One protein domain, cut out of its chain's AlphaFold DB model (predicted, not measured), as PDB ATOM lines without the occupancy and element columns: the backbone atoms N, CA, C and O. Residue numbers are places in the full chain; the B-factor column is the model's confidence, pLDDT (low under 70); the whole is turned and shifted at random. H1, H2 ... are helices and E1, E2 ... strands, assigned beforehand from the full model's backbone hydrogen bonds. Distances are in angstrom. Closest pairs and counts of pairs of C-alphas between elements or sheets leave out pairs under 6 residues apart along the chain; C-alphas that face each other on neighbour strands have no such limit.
ATOM      1  N   GLU A   9      -7.943  40.009 -47.565       77.38
ATOM      2  CA  GLU A   9      -9.126  40.681 -47.027       77.38
ATOM      3  C   GLU A   9      -9.938  39.834 -46.034       77.38
ATOM      4  O   GLU A   9     -10.598  40.400 -45.167       77.38
ATOM      5  N   ASP A  10      -9.826  38.506 -46.098       84.75
ATOM      6  CA  ASP A  10     -10.530  37.580 -45.208       84.75
ATOM      7  C   ASP A  10      -9.742  37.291 -43.919       84.75
ATOM      8  O   ASP A  10     -10.220  36.599 -43.012       84.75
ATOM      9  N   PHE A  11      -8.519  37.814 -43.791       87.81
ATOM     10  CA  PHE A  11      -7.761  37.665 -42.560       87.81
ATOM     11  C   PHE A  11      -8.321  38.556 -41.448       87.81
ATOM     12  O   PHE A  11      -8.231  39.782 -41.482       87.81
ATOM     13  N   GLY A  12      -8.819  37.911 -40.394       87.06
ATOM     14  CA  GLY A  12      -9.176  38.567 -39.140       87.06
ATOM     15  C   GLY A  12      -7.973  38.875 -38.241       87.06
ATOM     16  O   GLY A  12      -6.832  38.466 -38.489       87.06
ATOM     17  N   ASN A  13      -8.243  39.574 -37.138       88.00
ATOM     18  CA  ASN A  13      -7.301  39.657 -36.026       88.00
ATOM     19  C   ASN A  13      -7.162  38.252 -35.386       88.00
ATOM     20  O   ASN A  13      -8.168  37.656 -35.016       88.00
ATOM     21  N   PRO A  14      -5.952  37.694 -35.238       86.00
ATOM     22  CA  PRO A  14      -5.693  36.355 -34.691       86.00
ATOM     23  C   PRO A  14      -5.777  36.292 -33.165       86.00
ATOM     24  O   PRO A  14      -5.748  35.201 -32.600       86.00
ATOM     25  N   ALA A  15      -5.822  37.447 -32.503       89.12
ATOM     26  CA  ALA A  15      -6.131  37.591 -31.093       89.12
ATOM     27  C   ALA A  15      -7.231  38.658 -30.977       89.12
ATOM     28  O   ALA A  15      -6.945  39.788 -30.578       89.12
ATOM     29  N   PRO A  16      -8.469  38.343 -31.416       87.38
ATOM     30  CA  PRO A  16      -9.560  39.314 -31.473       87.38
ATOM     31  C   PRO A  16     -10.106  39.664 -30.084       87.38
ATOM     32  O   PRO A  16     -10.610  40.763 -29.887       87.38
ATOM     33  N   GLU A  17      -9.954  38.759 -29.116       93.06
ATOM     34  CA  GLU A  17     -10.514  38.883 -27.767       93.06
ATOM     35  C   GLU A  17      -9.434  38.644 -26.691       93.06
ATOM     36  O   GLU A  17      -9.526  37.696 -25.906       93.06
ATOM     37  N   PRO A  18      -8.353  39.446 -26.657       93.81
ATOM     38  CA  PRO A  18      -7.343  39.304 -25.621       93.81
ATOM     39  C   PRO A  18      -7.915  39.747 -24.275       93.81
ATOM     40  O   PRO A  18      -8.605  40.763 -24.179       93.81
ATOM     41  N   ARG A  19      -7.576  39.019 -23.206       93.81
ATOM     42  CA  ARG A  19      -7.947  39.429 -21.844       93.81
ATOM     43  C   ARG A  19      -7.128  40.634 -21.400       93.81
ATOM     44  O   ARG A  19      -7.647  41.500 -20.702       93.81
ATOM     45  N   GLN A  20      -5.858  40.676 -21.798       95.38
ATOM     46  CA  GLN A  20      -4.932  41.759 -21.497       95.38
ATOM     47  C   GLN A  20      -4.137  42.151 -22.744       95.38
ATOM     48  O   GLN A  20      -3.722  41.306 -23.543       95.38
ATOM     49  N   VAL A  21      -3.895  43.454 -22.885       93.50
ATOM     50  CA  VAL A  21      -3.056  44.019 -23.940       93.50
ATOM     51  C   VAL A  21      -2.011  44.918 -23.297       93.50
ATOM     52  O   VAL A  21      -2.342  45.958 -22.721       93.50
ATOM     53  N   PHE A  22      -0.748  44.525 -23.410       95.06
ATOM     54  CA  PHE A  22       0.396  45.284 -22.920       95.06
ATOM     55  C   PHE A  22       1.115  45.953 -24.083       95.06
ATOM     56  O   PHE A  22       1.270  45.375 -25.156       95.06
ATOM     57  N   ALA A  23       1.593  47.167 -23.863       92.62
ATOM     58  CA  ALA A  23       2.421  47.894 -24.800       92.62
ATOM     59  C   ALA A  23       3.663  48.411 -24.077       92.62
ATOM     60  O   ALA A  23       3.560  49.067 -23.043       92.62
ATOM     61  N   ILE A  24       4.831  48.087 -24.629       92.44
ATOM     62  CA  ILE A  24       6.129  48.510 -24.110       92.44
ATOM     63  C   ILE A  24       6.558  49.769 -24.863       92.44
ATOM     64  O   ILE A  24       6.609  49.768 -26.095       92.44
ATOM     65  N   GLY A  25       6.810  50.852 -24.134       89.00
ATOM     66  CA  GLY A  25       7.373  52.091 -24.671       89.00
ATOM     67  C   GLY A  25       8.902  52.053 -24.703       89.00
ATOM     68  O   GLY A  25       9.513  51.354 -23.900       89.00
ATOM     69  N   LEU A  26       9.510  52.815 -25.620       87.56
ATOM     70  CA  LEU A  26      10.962  53.061 -25.680       87.56
ATOM     71  C   LEU A  26      11.844  51.796 -25.647       87.56
ATOM     72  O   LEU A  26      12.930  51.797 -25.077       87.56
ATOM     73  N   ASN A  27      11.400  50.709 -26.286       91.38
ATOM     74  CA  ASN A  27      12.118  49.428 -26.260       91.38
ATOM     75  C   ASN A  27      13.220  49.287 -27.333       91.38
ATOM     76  O   ASN A  27      13.690  48.183 -27.592       91.38
ATOM     77  N   TYR A  28      13.617  50.385 -27.977       88.31
ATOM     78  CA  TYR A  28      14.715  50.435 -28.944       88.31
ATOM     79  C   TYR A  28      15.539  51.697 -28.687       88.31
ATOM     80  O   TYR A  28      14.991  52.801 -28.682       88.31
ATOM     81  N   ALA A  29      16.854  51.549 -28.511       85.00
ATOM     82  CA  ALA A  29      17.731  52.664 -28.143       85.00
ATOM     83  C   ALA A  29      17.693  53.810 -29.169       85.00
ATOM     84  O   ALA A  29      17.609  54.978 -28.801       85.00
ATOM     85  N   ASN A  30      17.660  53.474 -30.460       84.19
ATOM     86  CA  ASN A  30      17.603  54.472 -31.529       84.19
ATOM     87  C   ASN A  30      16.268  55.236 -31.559       84.19
ATOM     88  O   ASN A  30      16.242  56.395 -31.953       84.19
ATOM     89  N   HIS A  31      15.171  54.604 -31.134       81.75
ATOM     90  CA  HIS A  31      13.873  55.268 -31.026       81.75
ATOM     91  C   HIS A  31      13.837  56.217 -29.819       81.75
ATOM     92  O   HIS A  31      13.372  57.346 -29.943       81.75
ATOM     93  N   ALA A  32      14.423  55.819 -28.683       82.81
ATOM     94  CA  ALA A  32      14.614  56.732 -27.555       82.81
ATOM     95  C   ALA A  32      15.458  57.956 -27.958       82.81
ATOM     96  O   ALA A  32      15.083  59.086 -27.652       82.81
ATOM     97  N   ALA A  33      16.531  57.744 -28.729       83.62
ATOM     98  CA  ALA A  33      17.357  58.826 -29.262       83.62
ATOM     99  C   ALA A  33      16.587  59.758 -30.219       83.62
ATOM    100  O   ALA A  33      16.710  60.974 -30.093       83.62
ATOM    101  N   GLU A  34      15.769  59.219 -31.133       80.25
ATOM    102  CA  GLU A  34      14.895  60.014 -32.018       80.25
ATOM    103  C   GLU A  34      13.901  60.869 -31.219       80.25
ATOM    104  O   GLU A  34      13.678  62.034 -31.543       80.25
ATOM    105  N   ALA A  35      13.355  60.316 -30.136       77.81
ATOM    106  CA  ALA A  35      12.452  61.025 -29.239       77.81
ATOM    107  C   ALA A  35      13.164  62.021 -28.300       77.81
ATOM    108  O   ALA A  35      12.489  62.707 -27.532       77.81
ATOM    109  N   LEU A  36      14.503  62.109 -28.339       84.00
ATOM    110  CA  LEU A  36      15.331  62.870 -27.392       84.00
ATOM    111  C   LEU A  36      15.076  62.475 -25.926       84.00
ATOM    112  O   LEU A  36      15.115  63.307 -25.018       84.00
ATOM    113  N   LEU A  37      14.807  61.190 -25.698       85.00
ATOM    114  CA  LEU A  37      14.560  60.599 -24.388       85.00
ATOM    115  C   LEU A  37      15.699  59.651 -24.007       85.00
ATOM    116  O   LEU A  37      16.345  59.033 -24.854       85.00
ATOM    117  N   ALA A  38      15.932  59.505 -22.704       88.44
ATOM    118  CA  ALA A  38      16.824  58.471 -22.200       88.44
ATOM    119  C   ALA A  38      16.198  57.081 -22.398       88.44
ATOM    120  O   ALA A  38      14.979  56.911 -22.296       88.44
ATOM    121  N   VAL A  39      17.043  56.078 -22.641       88.75
ATOM    122  CA  VAL A  39      16.614  54.677 -22.585       88.75
ATOM    123  C   VAL A  39      16.196  54.369 -21.143       88.75
ATOM    124  O   VAL A  39      16.980  54.634 -20.230       88.75
ATOM    125  N   PRO A  40      14.980  53.850 -20.908       89.69
ATOM    126  CA  PRO A  40      14.509  53.607 -19.553       89.69
ATOM    127  C   PRO A  40      15.256  52.434 -18.902       89.69
ATOM    128  O   PRO A  40      15.614  51.463 -19.566       89.69
ATOM    129  N   GLU A  41      15.462  52.506 -17.585       90.75
ATOM    130  CA  GLU A  41      16.100  51.432 -16.803       90.75
ATOM    131  C   GLU A  41      15.144  50.250 -16.537       90.75
ATOM    132  O   GLU A  41      15.573  49.101 -16.366       90.75
ATOM    133  N   ASP A  42      13.832  50.509 -16.558       92.12
ATOM    134  CA  ASP A  42      12.781  49.502 -16.398       92.12
ATOM    135  C   ASP A  42      11.708  49.593 -17.498       92.12
ATOM    136  O   ASP A  42      11.697  50.511 -18.316       92.12
ATOM    137  N   LEU A  43      10.811  48.606 -17.549       91.81
ATOM    138  CA  LEU A  43       9.754  48.541 -18.546       91.81
ATOM    139  C   LEU A  43       8.754  49.683 -18.361       91.81
ATOM    140  O   LEU A  43       7.964  49.697 -17.418       91.81
ATOM    141  N   THR A  44       8.693  50.566 -19.351       93.56
ATOM    142  CA  THR A  44       7.557  51.470 -19.521       93.56
ATOM    143  C   THR A  44       6.390  50.679 -20.101       93.56
ATOM    144  O   THR A  44       6.368  50.386 -21.299       93.56
ATOM    145  N   VAL A  45       5.429  50.314 -19.253       94.44
ATOM    146  CA  VAL A  45       4.253  49.523 -19.637       94.44
ATOM    147  C   VAL A  45       3.006  50.396 -19.646       94.44
ATOM    148  O   VAL A  45       2.714  51.099 -18.683       94.44
ATOM    149  N   PHE A  46       2.234  50.301 -20.719       94.25
ATOM    150  CA  PHE A  46       0.888  50.857 -20.815       94.25
ATOM    151  C   PHE A  46      -0.031  49.880 -21.552       94.25
ATOM    152  O   PHE A  46       0.391  48.792 -21.947       94.25
ATOM    153  N   THR A  47      -1.301  50.241 -21.721       93.25
ATOM    154  CA  THR A  47      -2.289  49.383 -22.385       93.25
ATOM    155  C   THR A  47      -2.877  50.037 -23.628       93.25
ATOM    156  O   THR A  47      -2.951  51.262 -23.734       93.25
ATOM    157  N   LYS A  48      -3.312  49.194 -24.564       85.88
ATOM    158  CA  LYS A  48      -4.189  49.551 -25.677       85.88
ATOM    159  C   LYS A  48      -5.469  48.754 -25.502       85.88
ATOM    160  O   LYS A  48      -5.408  47.534 -25.403       85.88
ATOM    161  N   PHE A  49      -6.620  49.415 -25.449       92.12
ATOM    162  CA  PHE A  49      -7.880  48.699 -25.259       92.12
ATOM    163  C   PHE A  49      -8.135  47.718 -26.406       92.12
ATOM    164  O   PHE A  49      -7.846  48.030 -27.562       92.12
ATOM    165  N   ALA A  50      -8.701  46.548 -26.097       91.50
ATOM    166  CA  ALA A  50      -8.965  45.502 -27.089       91.50
ATOM    167  C   ALA A  50      -9.820  46.010 -28.268       91.50
ATOM    168  O   ALA A  50      -9.597  45.610 -29.405       91.50
ATOM    169  N   SER A  51     -10.714  46.975 -28.014       89.69
ATOM    170  CA  SER A  51     -11.536  47.657 -29.024       89.69
ATOM    171  C   SER A  51     -10.745  48.436 -30.083       89.69
ATOM    172  O   SER A  51     -11.314  48.814 -31.101       89.69
ATOM    173  N   SER A  52      -9.449  48.681 -29.866       88.25
ATOM    174  CA  SER A  52      -8.557  49.318 -30.845       88.25
ATOM    175  C   SER A  52      -7.895  48.333 -31.813       88.25
ATOM    176  O   SER A  52      -7.237  48.759 -32.761       88.25
ATOM    177  N   LEU A  53      -8.035  47.022 -31.587       88.25
ATOM    178  CA  LEU A  53      -7.405  46.014 -32.428       88.25
ATOM    179  C   LEU A  53      -8.209  45.794 -33.711       88.25
ATOM    180  O   LEU A  53      -9.417  45.579 -33.681       88.25
ATOM    181  N   ALA A  54      -7.504  45.777 -34.838       86.88
ATOM    182  CA  ALA A  54      -8.070  45.535 -36.158       86.88
ATOM    183  C   ALA A  54      -7.401  44.334 -36.839       86.88
ATOM    184  O   ALA A  54      -6.324  43.882 -36.439       86.88
ATOM    185  N   GLY A  55      -8.042  43.829 -37.893       89.31
ATOM    186  CA  GLY A  55      -7.426  42.858 -38.791       89.31
ATOM    187  C   GLY A  55      -6.207  43.431 -39.538       89.31
ATOM    188  O   GLY A  55      -6.013  44.649 -39.587       89.31
ATOM    189  N   PRO A  56      -5.372  42.565 -40.136       87.56
ATOM    190  CA  PRO A  56      -4.194  42.955 -40.918       87.56
ATOM    191  C   PRO A  56      -4.485  43.784 -42.172       87.56
ATOM    192  O   PRO A  56      -3.572  44.449 -42.665       87.56
ATOM    193  N   TYR A  57      -5.713  43.732 -42.685       88.69
ATOM    194  CA  TYR A  57      -6.142  44.447 -43.880       88.69
ATOM    195  C   TYR A  57      -7.446  45.184 -43.605       88.69
ATOM    196  O   TYR A  57      -8.312  44.680 -42.894       88.69
ATOM    197  N   GLY A  58      -7.580  46.387 -44.155       89.56
ATOM    198  CA  GLY A  58      -8.814  47.159 -44.055       89.56
ATOM    199  C   GLY A  58      -8.580  48.660 -44.095       89.56
ATOM    200  O   GLY A  58      -7.535  49.140 -44.545       89.56
ATOM    201  N   THR A  59      -9.567  49.394 -43.599       90.75
ATOM    202  CA  THR A  59      -9.544  50.854 -43.544       90.75
ATOM    203  C   THR A  59      -9.521  51.315 -42.094       90.75
ATOM    204  O   THR A  59     -10.222  50.751 -41.256       90.75
ATOM    205  N   VAL A  60      -8.730  52.344 -41.797       89.31
ATOM    206  CA  VAL A  60      -8.714  53.002 -40.491       89.31
ATOM    207  C   VAL A  60      -9.211  54.433 -40.634       89.31
ATOM    208  O   VAL A  60      -8.698  55.213 -41.439       89.31
ATOM    209  N   THR A  61     -10.227  54.772 -39.845       91.81
ATOM    210  CA  THR A  61     -10.739  56.138 -39.736       91.81
ATOM    211  C   THR A  61      -9.787  56.975 -38.901       91.81
ATOM    212  O   THR A  61      -9.551  56.669 -37.732       91.81
ATOM    213  N   LEU A  62      -9.263  58.047 -39.487       85.31
ATOM    214  CA  LEU A  62      -8.418  58.991 -38.779       85.31
ATOM    215  C   LEU A  62      -9.283  59.894 -37.883       85.31
ATOM    216  O   LEU A  62     -10.211  60.546 -38.383       85.31
ATOM    217  N   PRO A  63      -8.994  59.969 -36.571       85.25
ATOM    218  CA  PRO A  63      -9.568  61.005 -35.726       85.25
ATOM    219  C   PRO A  63      -9.050  62.394 -36.143       85.25
ATOM    220  O   PRO A  63      -8.017  62.499 -36.812       85.25
ATOM    221  N   PRO A  64      -9.720  63.479 -35.719       78.62
ATOM    222  CA  PRO A  64      -9.186  64.825 -35.878       78.62
ATOM    223  C   PRO A  64      -7.811  64.973 -35.208       78.62
ATOM    224  O   PRO A  64      -7.606  64.495 -34.091       78.62
ATOM    225  N   GLY A  65      -6.896  65.704 -35.846       82.75
ATOM    226  CA  GLY A  65      -5.552  65.976 -35.329       82.75
ATOM    227  C   GLY A  65      -4.451  65.303 -36.145       82.75
ATOM    228  O   GLY A  65      -4.618  65.048 -37.336       82.75
ATOM    229  N   THR A  66      -3.307  65.060 -35.509       76.44
ATOM    230  CA  THR A  66      -2.184  64.337 -36.103       76.44
ATOM    231  C   THR A  66      -2.231  62.892 -35.671       76.44
ATOM    232  O   THR A  66      -2.398  62.593 -34.490       76.44
ATOM    233  N   VAL A  67      -2.059  61.997 -36.632       78.00
ATOM    234  CA  VAL A  67      -1.995  60.562 -36.386       78.00
ATOM    235  C   VAL A  67      -0.657  60.075 -36.895       78.00
ATOM    236  O   VAL A  67      -0.320  60.287 -38.062       78.00
ATOM    237  N   ASP A  68       0.110  59.461 -36.005       77.19
ATOM    238  CA  ASP A  68       1.391  58.862 -36.354       77.19
ATOM    239  C   ASP A  68       1.255  57.349 -36.579       77.19
ATOM    240  O   ASP A  68       0.258  56.725 -36.195       77.19
ATOM    241  N   TRP A  69       2.255  56.755 -37.222       78.56
ATOM    242  CA  TRP A  69       2.403  55.311 -37.325       78.56
ATOM    243  C   TRP A  69       3.474  54.832 -36.362       78.56
ATOM    244  O   TRP A  69       4.521  55.449 -36.200       78.56
ATOM    245  N   GLU A  70       3.249  53.641 -35.824       69.25
ATOM    246  CA  GLU A  70       4.243  52.956 -35.025       69.25
ATOM    247  C   GLU A  70       4.301  51.480 -35.380       69.25
ATOM    248  O   GLU A  70       3.353  50.725 -35.148       69.25
ATOM    249  N   ASP A  71       5.433  51.061 -35.941       61.06
ATOM    250  CA  ASP A  71       5.680  49.660 -36.247       61.06
ATOM    251  C   ASP A  71       6.153  48.921 -34.991       61.06
ATOM    252  O   ASP A  71       7.341  48.920 -34.649       61.06
ATOM    253  N   ARG A  72       5.202  48.310 -34.278       53.75
ATOM    254  CA  ARG A  72       5.489  47.559 -33.055       53.75
ATOM    255  C   ARG A  72       5.844  46.111 -33.365       53.75
ATOM    256  O   ARG A  72       5.018  45.330 -33.840       53.75
ATOM    257  N   GLY A  73       7.076  45.737 -33.015       37.28
ATOM    258  CA  GLY A  73       7.528  44.349 -33.033       37.28
ATOM    259  C   GLY A  73       6.653  43.472 -32.127       37.28
ATOM    260  O   GLY A  73       6.114  43.922 -31.116       37.28
ATOM    261  N   LEU A  74       6.494  42.203 -32.497       35.72
ATOM    262  CA  LEU A  74       5.881  41.188 -31.644       35.72
ATOM    263  C   LEU A  74       6.767  39.952 -31.700       35.72
ATOM    264  O   LEU A  74       6.868  39.300 -32.743       35.72
ATOM    265  N   GLY A  75       7.391  39.632 -30.573       24.09
ATOM    266  CA  GLY A  75       7.882  38.297 -30.279       24.09
ATOM    267  C   GLY A  75       7.396  37.879 -28.893       24.09
ATOM    268  O   GLY A  75       7.224  38.715 -28.012       24.09
ATOM    269  N   GLY A  76       7.158  36.576 -28.718       24.27
ATOM    270  CA  GLY A  76       6.926  35.955 -27.411       24.27
ATOM    271  C   GLY A  76       5.592  35.251 -27.245       24.27
ATOM    272  O   GLY A  76       4.601  35.861 -26.869       24.27
ATOM    273  N   ARG A  77       5.585  33.926 -27.422       26.69
ATOM    274  CA  ARG A  77       4.594  33.056 -26.773       26.69
ATOM    275  C   ARG A  77       5.045  32.813 -25.331       26.69
ATOM    276  O   ARG A  77       6.130  32.272 -25.143       26.69
ATOM    277  N   ALA A  78       4.185  33.051 -24.346       24.59
ATOM    278  CA  ALA A  78       4.243  32.294 -23.096       24.59
ATOM    279  C   ALA A  78       3.598  30.917 -23.360       24.59
ATOM    280  O   ALA A  78       2.423  30.836 -23.716       24.59
ATOM    281  N   ARG A  79       4.366  29.821 -23.280       27.20
ATOM    282  CA  ARG A  79       3.816  28.453 -23.323       27.20
ATOM    283  C   ARG A  79       3.896  27.830 -21.932       27.20
ATOM    284  O   ARG A  79       4.981  27.489 -21.478       27.20
ATOM    285  N   GLY A  80       2.732  27.620 -21.320       25.78
ATOM    286  CA  GLY A  80       2.516  26.516 -20.387       25.78
ATOM    287  C   GLY A  80       2.470  25.185 -21.149       25.78
ATOM    288  O   GLY A  80       2.123  25.136 -22.330       25.78
ATOM    289  N   ASN A  81       2.894  24.126 -20.471       28.83
ATOM    290  CA  ASN A  81       3.198  22.787 -20.971       28.83
ATOM    291  C   ASN A  81       2.054  22.148 -21.806       28.83
ATOM    292  O   ASN A  81       1.019  21.833 -21.237       28.83
ATOM    293  N   HIS A  82       2.232  21.975 -23.132       25.42
ATOM    294  CA  HIS A  82       1.722  20.872 -23.988       25.42
ATOM    295  C   HIS A  82       1.981  21.119 -25.504       25.42
ATOM    296  O   HIS A  82       2.167  22.247 -25.961       25.42
ATOM    297  N   ARG A  83       2.071  20.008 -26.257       22.91
ATOM    298  CA  ARG A  83       2.657  19.773 -27.607       22.91
ATOM    299  C   ARG A  83       2.274  20.747 -28.757       22.91
ATOM    300  O   ARG A  83       1.249  21.422 -28.698       22.91
ATOM    301  N   PRO A  84       3.086  20.831 -29.840       23.91
ATOM    302  CA  PRO A  84       3.016  21.918 -30.815       23.91
ATOM    303  C   PRO A  84       1.916  21.718 -31.867       23.91
ATOM    304  O   PRO A  84       1.862  20.703 -32.554       23.91
ATOM    305  N   ARG A  85       1.100  22.756 -32.071       21.12
ATOM    306  CA  ARG A  85       0.398  23.016 -33.336       21.12
ATOM    307  C   ARG A  85       0.885  24.353 -33.898       21.12
ATOM    308  O   ARG A  85       0.993  25.339 -33.164       21.12
ATOM    309  N   ARG A  86       1.258  24.337 -35.180       23.92
ATOM    310  CA  ARG A  86       1.681  25.491 -35.988       23.92
ATOM    311  C   ARG A  86       0.421  26.317 -36.278       23.92
ATOM    312  O   ARG A  86      -0.535  25.760 -36.805       23.92
ATOM    313  N   LEU A  87       0.384  27.587 -35.877       23.58
ATOM    314  CA  LEU A  87      -0.772  28.476 -36.055       23.58
ATOM    315  C   LEU A  87      -0.295  29.845 -36.548       23.58
ATOM    316  O   LEU A  87       0.784  30.288 -36.157       23.58
ATOM    317  N   ALA A  88      -1.097  30.459 -37.419       22.30
ATOM    318  CA  ALA A  88      -0.894  31.787 -37.990       22.30
ATOM    319  C   ALA A  88      -0.776  32.862 -36.900       22.30
ATOM    320  O   ALA A  88      -1.434  32.774 -35.864       22.30
ATOM    321  N   HIS A  89       0.061  33.870 -37.143       24.00
ATOM    322  CA  HIS A  89       0.329  34.975 -36.227       24.00
ATOM    323  C   HIS A  89       0.097  36.306 -36.944       24.00
ATOM    324  O   HIS A  89       0.594  36.514 -38.044       24.00
ATOM    325  N   THR A  90      -0.594  37.224 -36.287       27.88
ATOM    326  CA  THR A  90      -0.950  38.563 -36.785       27.88
ATOM    327  C   THR A  90      -1.093  39.513 -35.589       27.88
ATOM    328  O   THR A  90      -1.224  39.091 -34.438       27.88
ATOM    329  N   ARG A  91      -0.949  40.804 -35.865       35.47
ATOM    330  CA  ARG A  91      -0.480  41.830 -34.932       35.47
ATOM    331  C   ARG A  91      -1.487  42.974 -34.893       35.47
ATOM    332  O   ARG A  91      -2.143  43.229 -35.896       35.47
ATOM    333  N   GLY A  92      -1.584  43.679 -33.771       27.72
ATOM    334  CA  GLY A  92      -2.327  44.938 -33.710       27.72
ATOM    335  C   GLY A  92      -1.454  46.141 -34.073       27.72
ATOM    336  O   GLY A  92      -0.266  46.190 -33.770       27.72
ATOM    337  N   GLN A  93      -2.050  47.125 -34.728       35.56
ATOM    338  CA  GLN A  93      -1.512  48.482 -34.774       35.56
ATOM    339  C   GLN A  93      -2.183  49.254 -33.639       35.56
ATOM    340  O   GLN A  93      -3.334  48.983 -33.310       35.56
ATOM    341  N   GLY A  94      -1.499  50.216 -33.033       33.47
ATOM    342  CA  GLY A  94      -2.197  51.183 -32.193       33.47
ATOM    343  C   GLY A  94      -1.666  52.561 -32.482       33.47
ATOM    344  O   GLY A  94      -0.467  52.768 -32.315       33.47
ATOM    345  N   MET A  95      -2.565  53.432 -32.920       36.34
ATOM    346  CA  MET A  95      -2.302  54.813 -33.295       36.34
ATOM    347  C   MET A  95      -2.277  55.697 -32.046       36.34
ATOM    348  O   MET A  95      -3.170  55.597 -31.205       36.34
ATOM    349  N   GLU A  96      -1.268  56.558 -31.931       38.47
ATOM    350  CA  GLU A  96      -1.236  57.645 -30.951       38.47
ATOM    351  C   GLU A  96      -1.537  58.962 -31.684       38.47
ATOM    352  O   GLU A  96      -0.944  59.253 -32.723       38.47
ATOM    353  N   SER A  97      -2.498  59.741 -31.177       29.12
ATOM    354  CA  SER A  97      -2.876  61.034 -31.759       29.12
ATOM    355  C   SER A  97      -2.333  62.204 -30.936       29.12
ATOM    356  O   SER A  97      -2.525  62.226 -29.718       29.12
ATOM    357  N   ARG A  98      -1.738  63.217 -31.581       35.19
ATOM    358  CA  ARG A  98      -1.365  64.516 -30.970       35.19
ATOM    359  C   ARG A  98      -1.943  65.676 -31.818       35.19
ATOM    360  O   ARG A  98      -2.559  65.433 -32.846       35.19
ATOM    361  N   ARG A  99      -1.896  66.946 -31.383       29.66
ATOM    362  CA  ARG A  99      -2.457  68.107 -32.138       29.66
ATOM    363  C   ARG A  99      -1.341  69.040 -32.627       29.66
ATOM    364  O   ARG A  99      -0.555  69.456 -31.779       29.66
ATOM    365  N   ARG A 100      -1.308  69.386 -33.931       42.16
ATOM    366  CA  ARG A 100      -0.595  70.517 -34.601       42.16
ATOM    367  C   ARG A 100      -0.946  70.557 -36.116       42.16
ATOM    368  O   ARG A 100      -1.458  69.561 -36.626       42.16
ATOM    369  N   ASP A 101      -0.678  71.666 -36.816       34.94
ATOM    370  CA  ASP A 101      -1.013  71.910 -38.245       34.94
ATOM    371  C   ASP A 101       0.093  71.456 -39.229       34.94
ATOM    372  O   ASP A 101       1.270  71.584 -38.901       34.94
ATOM    373  N   HIS A 102      -0.251  70.937 -40.432       51.47
ATOM    374  CA  HIS A 102       0.715  70.218 -41.301       51.47
ATOM    375  C   HIS A 102       0.589  70.392 -42.828       51.47
ATOM    376  O   HIS A 102      -0.496  70.545 -43.390       51.47
ATOM    377  N   HIS A 103       1.746  70.247 -43.494       39.25
ATOM    378  CA  HIS A 103       1.928  70.122 -44.944       39.25
ATOM    379  C   HIS A 103       1.466  68.754 -45.482       39.25
ATOM    380  O   HIS A 103       1.789  67.708 -44.922       39.25
ATOM    381  N   ARG A 104       0.756  68.758 -46.621       43.00
ATOM    382  CA  ARG A 104       0.309  67.552 -47.340       43.00
ATOM    383  C   ARG A 104       1.373  67.072 -48.328       43.00
ATOM    384  O   ARG A 104       1.772  67.837 -49.201       43.00
ATOM    385  N   ALA A 105       1.752  65.797 -48.262       38.44
ATOM    386  CA  ALA A 105       2.589  65.170 -49.284       38.44
ATOM    387  C   ALA A 105       2.212  63.696 -49.494       38.44
ATOM    388  O   ALA A 105       2.695  62.860 -48.738       38.44
ATOM    389  N   GLY A 106       1.410  63.434 -50.542       42.16
ATOM    390  CA  GLY A 106       1.232  62.163 -51.276       42.16
ATOM    391  C   GLY A 106       0.973  60.869 -50.478       42.16
ATOM    392  O   GLY A 106       1.147  60.839 -49.269       42.16
ATOM    393  N   PRO A 107       0.613  59.758 -51.150       43.84
ATOM    394  CA  PRO A 107       0.434  58.478 -50.471       43.84
ATOM    395  C   PRO A 107       1.714  58.077 -49.721       43.84
ATOM    396  O   PRO A 107       2.786  57.914 -50.314       43.84
ATOM    397  N   VAL A 108       1.622  57.942 -48.398       51.97
ATOM    398  CA  VAL A 108       2.680  57.337 -47.579       51.97
ATOM    399  C   VAL A 108       2.748  55.857 -47.930       51.97
ATOM    400  O   VAL A 108       1.756  55.163 -47.781       51.97
ATOM    401  N   ARG A 109       3.909  55.366 -48.373       47.28
ATOM    402  CA  ARG A 109       4.281  53.947 -48.298       47.28
ATOM    403  C   ARG A 109       5.520  53.849 -47.438       47.28
ATOM    404  O   ARG A 109       6.623  54.154 -47.888       47.28
ATOM    405  N   THR A 110       5.342  53.487 -46.182       48.97
ATOM    406  CA  THR A 110       6.456  53.202 -45.285       48.97
ATOM    407  C   THR A 110       6.729  51.705 -45.326       48.97
ATOM    408  O   THR A 110       5.826  50.899 -45.186       48.97
ATOM    409  N   HIS A 111       7.975  51.320 -45.588       46.31
ATOM    410  CA  HIS A 111       8.434  49.938 -45.479       46.31
ATOM    411  C   HIS A 111       9.379  49.874 -44.288       46.31
ATOM    412  O   HIS A 111      10.566  50.167 -44.411       46.31
ATOM    413  N   HIS A 112       8.851  49.521 -43.125       52.06
ATOM    414  CA  HIS A 112       9.663  49.297 -41.935       52.06
ATOM    415  C   HIS A 112       9.907  47.795 -41.824       52.06
ATOM    416  O   HIS A 112       8.959  47.023 -41.796       52.06
ATOM    417  N   ALA A 113      11.169  47.360 -41.871       49.94
ATOM    418  CA  ALA A 113      11.540  45.943 -41.785       49.94
ATOM    419  C   ALA A 113      12.126  45.640 -40.405       49.94
ATOM    420  O   ALA A 113      13.305  45.925 -40.198       49.94
ATOM    421  N   VAL A 114      11.309  45.171 -39.453       56.44
ATOM    422  CA  VAL A 114      11.698  45.001 -38.032       56.44
ATOM    423  C   VAL A 114      12.733  43.899 -37.828       56.44
ATOM    424  O   VAL A 114      12.491  42.765 -38.237       56.44
ATOM    425  N   ASP A 115      13.844  44.237 -37.161       66.25
ATOM    426  CA  ASP A 115      14.748  43.269 -36.533       66.25
ATOM    427  C   ASP A 115      14.572  43.338 -35.013       66.25
ATOM    428  O   ASP A 115      14.578  44.414 -34.416       66.25
ATOM    429  N   THR A 116      14.346  42.183 -34.397       70.12
ATOM    430  CA  THR A 116      14.094  42.061 -32.961       70.12
ATOM    431  C   THR A 116      15.383  41.947 -32.145       70.12
ATOM    432  O   THR A 116      15.304  41.931 -30.919       70.12
ATOM    433  N   SER A 117      16.553  41.852 -32.794       76.19
ATOM    434  CA  SER A 117      17.860  41.860 -32.119       76.19
ATOM    435  C   SER A 117      18.154  43.163 -31.381       76.19
ATOM    436  O   SER A 117      18.896  43.150 -30.405       76.19
ATOM    437  N   ASP A 118      17.553  44.270 -31.820       82.25
ATOM    438  CA  ASP A 118      17.886  45.621 -31.348       82.25
ATOM    439  C   ASP A 118      17.043  46.068 -30.138       82.25
ATOM    440  O   ASP A 118      17.069  47.239 -29.748       82.25
ATOM    441  N   MET A 119      16.254  45.156 -29.560       88.44
ATOM    442  CA  MET A 119      15.417  45.458 -28.400       88.44
ATOM    443  C   MET A 119      16.266  45.699 -27.150       88.44
ATOM    444  O   MET A 119      17.097  44.867 -26.791       88.44
ATOM    445  N   VAL A 120      15.976  46.785 -26.430       91.75
ATOM    446  CA  VAL A 120      16.572  47.070 -25.110       91.75
ATOM    447  C   VAL A 120      16.180  45.982 -24.112       91.75
ATOM    448  O   VAL A 120      17.026  45.444 -23.401       91.75
ATOM    449  N   PHE A 121      14.896  45.621 -24.104       92.88
ATOM    450  CA  PHE A 121      14.345  44.519 -23.331       92.88
ATOM    451  C   PHE A 121      13.863  43.419 -24.283       92.88
ATOM    452  O   PHE A 121      12.808  43.558 -24.918       92.88
ATOM    453  N   PRO A 122      14.600  42.300 -24.395       91.62
ATOM    454  CA  PRO A 122      14.193  41.178 -25.216       91.62
ATOM    455  C   PRO A 122      12.874  40.577 -24.739       91.62
ATOM    456  O   PRO A 122      12.526  40.580 -23.558       91.62
ATOM    457  N   VAL A 123      12.181  39.941 -25.669       90.81
ATOM    458  CA  VAL A 123      10.902  39.264 -25.451       90.81
ATOM    459  C   VAL A 123      10.836  38.387 -24.184       90.81
ATOM    460  O   VAL A 123       9.885  38.553 -23.414       90.81
ATOM    461  N   PRO A 124      11.800  37.478 -23.906       91.56
ATOM    462  CA  PRO A 124      11.751  36.669 -22.687       91.56
ATOM    463  C   PRO A 124      11.799  37.513 -21.410       91.56
ATOM    464  O   PRO A 124      11.158  37.169 -20.420       91.56
ATOM    465  N   GLN A 125      12.528  38.632 -21.440       94.31
ATOM    466  CA  GLN A 125      12.637  39.545 -20.311       94.31
ATOM    467  C   GLN A 125      11.329  40.302 -20.082       94.31
ATOM    468  O   GLN A 125      10.900  40.417 -18.935       94.31
ATOM    469  N   ILE A 126      10.665  40.754 -21.153       95.12
ATOM    470  CA  ILE A 126       9.343  41.390 -21.069       95.12
ATOM    471  C   ILE A 126       8.340  40.439 -20.411       95.12
ATOM    472  O   ILE A 126       7.703  40.808 -19.426       95.12
ATOM    473  N   ILE A 127       8.245  39.197 -20.904       94.19
ATOM    474  CA  ILE A 127       7.350  38.176 -20.339       94.19
ATOM    475  C   ILE A 127       7.664  37.948 -18.856       94.19
ATOM    476  O   ILE A 127       6.756  38.011 -18.032       94.19
ATOM    477  N   ALA A 128       8.939  37.735 -18.510       94.12
ATOM    478  CA  ALA A 128       9.356  37.446 -17.140       94.12
ATOM    479  C   ALA A 128       9.095  38.603 -16.164       94.12
ATOM    480  O   ALA A 128       8.805  38.365 -14.992       94.12
ATOM    481  N   ARG A 129       9.227  39.856 -16.615       95.81
ATOM    482  CA  ARG A 129       8.954  41.038 -15.786       95.81
ATOM    483  C   ARG A 129       7.452  41.265 -15.622       95.81
ATOM    484  O   ARG A 129       7.002  41.410 -14.491       95.81
ATOM    485  N   LEU A 130       6.670  41.204 -16.704       96.06
ATOM    486  CA  LEU A 130       5.208  41.331 -16.626       96.06
ATOM    487  C   LEU A 130       4.591  40.242 -15.738       96.06
ATOM    488  O   LEU A 130       3.757  40.551 -14.888       96.06
ATOM    489  N   SER A 131       5.058  38.992 -15.856       95.56
ATOM    490  CA  SER A 131       4.530  37.864 -15.077       95.56
ATOM    491  C   SER A 131       4.782  37.958 -13.570       95.56
ATOM    492  O   SER A 131       4.177  37.209 -12.809       95.56
ATOM    493  N   LYS A 132       5.689  38.840 -13.123       96.75
ATOM    494  CA  LYS A 132       5.902  39.123 -11.692       96.75
ATOM    495  C   LYS A 132       4.857  40.080 -11.119       96.75
ATOM    496  O   LYS A 132       4.698  40.126  -9.906       96.75
ATOM    497  N   VAL A 133       4.180  40.843 -11.977       96.75
ATOM    498  CA  VAL A 133       3.188  41.850 -11.583       96.75
ATOM    499  C   VAL A 133       1.769  41.321 -11.774       96.75
ATOM    500  O   VAL A 133       0.919  41.518 -10.912       96.75
ATOM    501  N   THR A 134       1.505  40.626 -12.885       96.31
ATOM    502  CA  THR A 134       0.184  40.073 -13.211       96.31
ATOM    503  C   THR A 134       0.308  38.727 -13.931       96.31
ATOM    504  O   THR A 134       1.256  38.535 -14.701       96.31
ATOM    505  N   PRO A 135      -0.622  37.774 -13.729       96.69
ATOM    506  CA  PRO A 135      -0.665  36.562 -14.535       96.69
ATOM    507  C   PRO A 135      -0.808  36.891 -16.024       96.69
ATOM    508  O   PRO A 135      -1.625  37.724 -16.408       96.69
ATOM    509  N   LEU A 136      -0.048  36.196 -16.869       95.31
ATOM    510  CA  LEU A 136      -0.213  36.241 -18.320       95.31
ATOM    511  C   LEU A 136      -1.069  35.057 -18.765       95.31
ATOM    512  O   LEU A 136      -0.771  33.907 -18.429       95.31
ATOM    513  N   PHE A 137      -2.117  35.328 -19.533       94.00
ATOM    514  CA  PHE A 137      -3.056  34.322 -20.008       94.00
ATOM    515  C   PHE A 137      -2.807  33.971 -21.479       94.00
ATOM    516  O   PHE A 137      -2.370  34.810 -22.271       94.00
ATOM    517  N   PRO A 138      -3.108  32.728 -21.897       93.88
ATOM    518  CA  PRO A 138      -3.165  32.395 -23.312       93.88
ATOM    519  C   PRO A 138      -4.112  33.347 -24.054       93.88
ATOM    520  O   PRO A 138      -5.265  33.499 -23.659       93.88
ATOM    521  N   GLY A 139      -3.619  33.966 -25.127       90.50
ATOM    522  CA  GLY A 139      -4.369  34.952 -25.911       90.50
ATOM    523  C   GLY A 139      -4.057  36.410 -25.565       90.50
ATOM    524  O   GLY A 139      -4.427  37.280 -26.345       90.50
ATOM    525  N   ASP A 140      -3.334  36.684 -24.473       94.50
ATOM    526  CA  ASP A 140      -2.855  38.039 -24.185       94.50
ATOM    527  C   ASP A 140      -1.879  38.529 -25.258       94.50
ATOM    528  O   ASP A 140      -1.091  37.762 -25.824       94.50
ATOM    529  N   VAL A 141      -1.926  39.834 -25.520       93.31
ATOM    530  CA  VAL A 141      -1.134  40.487 -26.566       93.31
ATOM    531  C   VAL A 141      -0.118  41.426 -25.929       93.31
ATOM    532  O   VAL A 141      -0.452  42.216 -25.050       93.31
ATOM    533  N   ILE A 142       1.131  41.362 -26.393       93.81
ATOM    534  CA  ILE A 142       2.213  42.247 -25.951       93.81
ATOM    535  C   ILE A 142       2.816  42.937 -27.174       93.81
ATOM    536  O   ILE A 142       3.451  42.283 -27.994       93.81
ATOM    537  N   PHE A 143       2.675  44.255 -27.277       90.44
ATOM    538  CA  PHE A 143       3.413  45.077 -28.234       90.44
ATOM    539  C   PHE A 143       4.783  45.431 -27.670       90.44
ATOM    540  O   PHE A 143       4.870  46.141 -26.672       90.44
ATOM    541  N   THR A 144       5.863  44.995 -28.312       89.25
ATOM    542  CA  THR A 144       7.212  45.045 -27.723       89.25
ATOM    543  C   THR A 144       7.990  46.314 -28.082       89.25
ATOM    544  O   THR A 144       9.216  46.289 -28.103       89.25
ATOM    545  N   GLY A 145       7.296  47.408 -28.393       81.75
ATOM    546  CA  GLY A 145       7.888  48.696 -28.770       81.75
ATOM    547  C   GLY A 145       8.199  48.856 -30.259       81.75
ATOM    548  O   GLY A 145       8.074  47.907 -31.039       81.75
ATOM    549  N   THR A 146       8.591  50.078 -30.616       76.38
ATOM    550  CA  THR A 146       8.724  50.589 -31.989       76.38
ATOM    551  C   THR A 146      10.155  51.036 -32.267       76.38
ATOM    552  O   THR A 146      10.847  51.526 -31.373       76.38
ATOM    553  N   ARG A 147      10.614  50.831 -33.503       74.75
ATOM    554  CA  ARG A 147      11.902  51.340 -33.998       74.75
ATOM    555  C   ARG A 147      11.772  52.784 -34.487       74.75
ATOM    556  O   ARG A 147      10.658  53.207 -34.770       74.75
ATOM    557  N   PRO A 148      12.882  53.524 -34.635       67.12
ATOM    558  CA  PRO A 148      12.807  54.908 -35.078       67.12
ATOM    559  C   PRO A 148      12.228  55.059 -36.491       67.12
ATOM    560  O   PRO A 148      12.238  54.118 -37.292       67.12
ATOM    561  N   GLY A 149      11.804  56.274 -36.826       73.25
ATOM    562  CA  GLY A 149      11.250  56.647 -38.125       73.25
ATOM    563  C   GLY A 149       9.759  56.963 -38.092       73.25
ATOM    564  O   GLY A 149       9.111  56.930 -39.156       73.25
ATOM    565  N   GLU A 150       9.238  57.250 -36.902       74.25
ATOM    566  CA  GLU A 150       7.918  57.832 -36.677       74.25
ATOM    567  C   GLU A 150       7.809  59.181 -37.378       74.25
ATOM    568  O   GLU A 150       8.788  59.882 -37.637       74.25
ATOM    569  N   GLY A 151       6.592  59.541 -37.734       72.88
ATOM    570  CA  GLY A 151       6.263  60.793 -38.374       72.88
ATOM    571  C   GLY A 151       6.723  62.024 -37.607       72.88
ATOM    572  O   GLY A 151       7.254  62.968 -38.203       72.88
ATOM    573  N   VAL A 152       6.568  61.987 -36.284       76.88
ATOM    574  CA  VAL A 152       6.951  63.051 -35.354       76.88
ATOM    575  C   VAL A 152       8.466  63.256 -35.261       76.88
ATOM    576  O   VAL A 152       8.902  64.385 -35.037       76.88
ATOM    577  N   GLY A 153       9.260  62.202 -35.468       74.44
ATOM    578  CA  GLY A 153      10.726  62.244 -35.424       74.44
ATOM    579  C   GLY A 153      11.383  62.703 -36.730       74.44
ATOM    580  O   GLY A 153      12.592  62.929 -36.782       74.44
ATOM    581  N   ARG A 154      10.601  62.882 -37.803       77.88
ATOM    582  CA  ARG A 154      11.103  63.313 -39.117       77.88
ATOM    583  C   ARG A 154      11.293  64.820 -39.216       77.88
ATOM    584  O   ARG A 154      10.599  65.609 -38.579       77.88
ATOM    585  N   VAL A 155      12.180  65.216 -40.129       77.31
ATOM    586  CA  VAL A 155      12.391  66.611 -40.531       77.31
ATOM    587  C   VAL A 155      12.246  66.720 -42.060       77.31
ATOM    588  O   VAL A 155      13.118  66.225 -42.776       77.31
ATOM    589  N   PRO A 156      11.168  67.339 -42.588       84.50
ATOM    590  CA  PRO A 156      10.000  67.846 -41.857       84.50
ATOM    591  C   PRO A 156       9.145  66.711 -41.267       84.50
ATOM    592  O   PRO A 156       9.158  65.586 -41.772       84.50
ATOM    593  N   GLN A 157       8.379  67.028 -40.220       82.31
ATOM    594  CA  GLN A 157       7.432  66.083 -39.623       82.31
ATOM    595  C   GLN A 157       6.376  65.661 -40.646       82.31
ATOM    596  O   GLN A 157       5.960  66.451 -41.500       82.31
ATOM    597  N   ARG A 158       5.923  64.410 -40.552       80.12
ATOM    598  CA  ARG A 158       4.943  63.834 -41.479       80.12
ATOM    599  C   ARG A 158       3.938  62.997 -40.713       80.12
ATOM    600  O   ARG A 158       4.343  62.101 -40.005       80.12
ATOM    601  N   PHE A 159       2.648  63.213 -40.926       81.81
ATOM    602  CA  PHE A 159       1.587  62.438 -40.279       81.81
ATOM    603  C   PHE A 159       0.697  61.767 -41.321       81.81
ATOM    604  O   PHE A 159       0.734  62.142 -42.495       81.81
ATOM    605  N   LEU A 160      -0.083  60.779 -40.888       83.31
ATOM    606  CA  LEU A 160      -1.061  60.113 -41.738       83.31
ATOM    607  C   LEU A 160      -2.176  61.089 -42.130       83.31
ATOM    608  O   LEU A 160      -2.712  61.822 -41.296       83.31
ATOM    609  N   ALA A 161      -2.547  61.058 -43.404       83.75
ATOM    610  CA  ALA A 161      -3.633  61.823 -43.989       83.75
ATOM    611  C   ALA A 161      -4.646  60.895 -44.688       83.75
ATOM    612  O   ALA A 161      -4.305  59.779 -45.093       83.75
ATOM    613  N   PRO A 162      -5.905  61.334 -44.874       87.56
ATOM    614  CA  PRO A 162      -6.871  60.585 -45.670       87.56
ATOM    615  C   PRO A 162      -6.328  60.276 -47.072       87.56
ATOM    616  O   PRO A 162      -5.825  61.165 -47.760       87.56
ATOM    617  N   GLY A 163      -6.455  59.018 -47.497       87.56
ATOM    618  CA  GLY A 163      -5.917  58.506 -48.758       87.56
ATOM    619  C   GLY A 163      -4.579  57.769 -48.631       87.56
ATOM    620  O   GLY A 163      -4.246  57.012 -49.546       87.56
ATOM    621  N   ASP A 164      -3.862  57.923 -47.511       84.81
ATOM    622  CA  ASP A 164      -2.608  57.205 -47.254       84.81
ATOM    623  C   ASP A 164      -2.803  55.689 -47.121       84.81
ATOM    624  O   ASP A 164      -3.878  55.199 -46.764       84.81
ATOM    625  N   GLU A 165      -1.733  54.941 -47.394       85.00
ATOM    626  CA  GLU A 165      -1.687  53.482 -47.297       85.00
ATOM    627  C   GLU A 165      -0.522  53.048 -46.400       85.00
ATOM    628  O   GLU A 165       0.622  52.931 -46.833       85.00
ATOM    629  N   LEU A 166      -0.804  52.753 -45.135       81.50
ATOM    630  CA  LEU A 166       0.220  52.255 -44.225       81.50
ATOM    631  C   LEU A 166       0.451  50.764 -44.472       81.50
ATOM    632  O   LEU A 166      -0.456  49.955 -44.280       81.50
ATOM    633  N   VAL A 167       1.671  50.401 -44.867       81.00
ATOM    634  CA  VAL A 167       2.112  49.009 -44.993       81.00
ATOM    635  C   VAL A 167       3.127  48.718 -43.896       81.00
ATOM    636  O   VAL A 167       4.060  49.478 -43.677       81.00
ATOM    637  N   THR A 168       2.974  47.595 -43.211       75.19
ATOM    638  CA  THR A 168       3.896  47.172 -42.153       75.19
ATOM    639  C   THR A 168       4.376  45.764 -42.455       75.19
ATOM    640  O   THR A 168       3.562  44.919 -42.821       75.19
ATOM    641  N   TYR A 169       5.675  45.477 -42.319       74.25
ATOM    642  CA  TYR A 169       6.235  44.171 -42.668       74.25
ATOM    643  C   TYR A 169       7.281  43.697 -41.662       74.25
ATOM    644  O   TYR A 169       8.159  44.435 -41.233       74.25
ATOM    645  N   VAL A 170       7.261  42.403 -41.355       73.06
ATOM    646  CA  VAL A 170       8.366  41.771 -40.627       73.06
ATOM    647  C   VAL A 170       8.824  40.545 -41.385       73.06
ATOM    648  O   VAL A 170       8.020  39.668 -41.735       73.06
ATOM    649  N   ARG A 171      10.139  40.477 -41.594       70.81
ATOM    650  CA  ARG A 171      10.788  39.376 -42.293       70.81
ATOM    651  C   ARG A 171      10.443  38.043 -41.630       70.81
ATOM    652  O   ARG A 171      10.478  37.912 -40.413       70.81
ATOM    653  N   GLY A 172      10.086  37.057 -42.450       75.25
ATOM    654  CA  GLY A 172       9.748  35.709 -41.985       75.25
ATOM    655  C   GLY A 172       8.374  35.570 -41.317       75.25
ATOM    656  O   GLY A 172       8.031  34.459 -40.921       75.25
ATOM    657  N   VAL A 173       7.581  36.647 -41.212       77.44
ATOM    658  CA  VAL A 173       6.221  36.588 -40.648       77.44
ATOM    659  C   VAL A 173       5.160  37.007 -41.658       77.44
ATOM    660  O   VAL A 173       4.246  36.233 -41.916       77.44
ATOM    661  N   GLY A 174       5.269  38.203 -42.245       77.50
ATOM    662  CA  GLY A 174       4.260  38.708 -43.179       77.50
ATOM    663  C   GLY A 174       4.094  40.223 -43.141       77.50
ATOM    664  O   GLY A 174       4.860  40.922 -42.468       77.50
ATOM    665  N   GLN A 175       3.089  40.709 -43.874       81.06
ATOM    666  CA  GLN A 175       2.744  42.127 -43.990       81.06
ATOM    667  C   GLN A 175       1.311  42.424 -43.537       81.06
ATOM    668  O   GLN A 175       0.458  41.542 -43.545       81.06
ATOM    669  N   MET A 176       1.057  43.685 -43.212       82.94
ATOM    670  CA  MET A 176      -0.256  44.277 -42.953       82.94
ATOM    671  C   MET A 176      -0.405  45.530 -43.814       82.94
ATOM    672  O   MET A 176       0.603  46.155 -44.148       82.94
ATOM    673  N   ARG A 177      -1.635  45.889 -44.190       84.31
ATOM    674  CA  ARG A 177      -1.910  47.066 -45.020       84.31
ATOM    675  C   ARG A 177      -3.232  47.720 -44.636       84.31
ATOM    676  O   ARG A 177      -4.286  47.101 -44.763       84.31
ATOM    677  N   HIS A 178      -3.179  49.001 -44.292       86.56
ATOM    678  CA  HIS A 178      -4.345  49.794 -43.915       86.56
ATOM    679  C   HIS A 178      -4.459  51.054 -44.764       86.56
ATOM    680  O   HIS A 178      -3.497  51.813 -44.882       86.56
ATOM    681  N   ARG A 179      -5.645  51.303 -45.324       90.06
ATOM    682  CA  ARG A 179      -5.968  52.583 -45.967       90.06
ATOM    683  C   ARG A 179      -6.489  53.561 -44.923       90.06
ATOM    684  O   ARG A 179      -7.315  53.190 -44.097       90.06
ATOM    685  N   MET A 180      -6.050  54.809 -44.984       88.81
ATOM    686  CA  MET A 180      -6.515  55.860 -44.085       88.81
ATOM    687  C   MET A 180      -7.708  56.592 -44.696       88.81
ATOM    688  O   MET A 180      -7.650  57.020 -45.851       88.81
ATOM    689  N   GLN A 181      -8.785  56.759 -43.928       91.06
ATOM    690  CA  GLN A 181      -9.962  57.535 -44.331       91.06
ATOM    691  C   GLN A 181     -10.231  58.683 -43.359       91.06
ATOM    692  O   GLN A 181      -9.873  58.606 -42.186       91.06
ATOM    693  N   ALA A 182     -10.867  59.750 -43.843       86.12
ATOM    694  CA  ALA A 182     -11.312  60.836 -42.979       86.12
ATOM    695  C   ALA A 182     -12.424  60.353 -42.036       86.12
ATOM    696  O   ALA A 182     -13.207  59.472 -42.396       86.12
ATOM    697  N   SER A 183     -12.504  60.950 -40.848       79.62
ATOM    698  CA  SER A 183     -13.741  60.918 -40.068       79.62
ATOM    699  C   SER A 183     -14.833  61.630 -40.870       79.62
ATOM    700  O   SER A 183     -14.594  62.703 -41.423       79.62
TER     701      SER A 183
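Overview. This is residues 9 to 183 of the 184 residues of the protein "Fumarylacetoacetate hydrolase family protein" of Arthrobacter globiformis NBRC 12137 (UniProt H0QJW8). This domain has little regular structure: two small mixed sheets, E2 E1 E4 and E3 E6 E5, stand apart with loops between, and residues 81 to 86 stick out. E1 H1 E2 E3 H2 E4 E5 E6, along the chain, hold 47 of the 175 printed residues; the class is mixed. It is compact, radius of gyration of the C-alphas 16.4 A, spanning 53 by 41 by 27 A.

Arrangement. E1, residues 21 to 25, is antiparallel to E2, 44 to 47, and parallel to E4, 141 to 143; N 23 and O 46 are 2.8 A apart, N 22 and O 141 2.8 A. H2, 123 to 130, only grazes this sheet; H1, 29 to 34, is not on it. E6, 174 to 182, is parallel to E3, 57 to 62, with N 60 and O 179 2.8 A apart, and forms a hairpin with E5, 165 to 170, with N 176 and O 168 2.8 A apart. Both helices have every O i to N i+4 pair within hydrogen-bond range.

Along the chain. E1 begins at C-alpha 21 (-3.056, 44.019, -23.940); E6, 27.1 A long, ends at C-alpha 182 (-11.312, 60.836, -42.979).

Size, cuts and confidence. The printed part has no cut; links E3 to H2 and E4 to E5 are long. Residues 70 to 115 and 148 have pLDDT under 70.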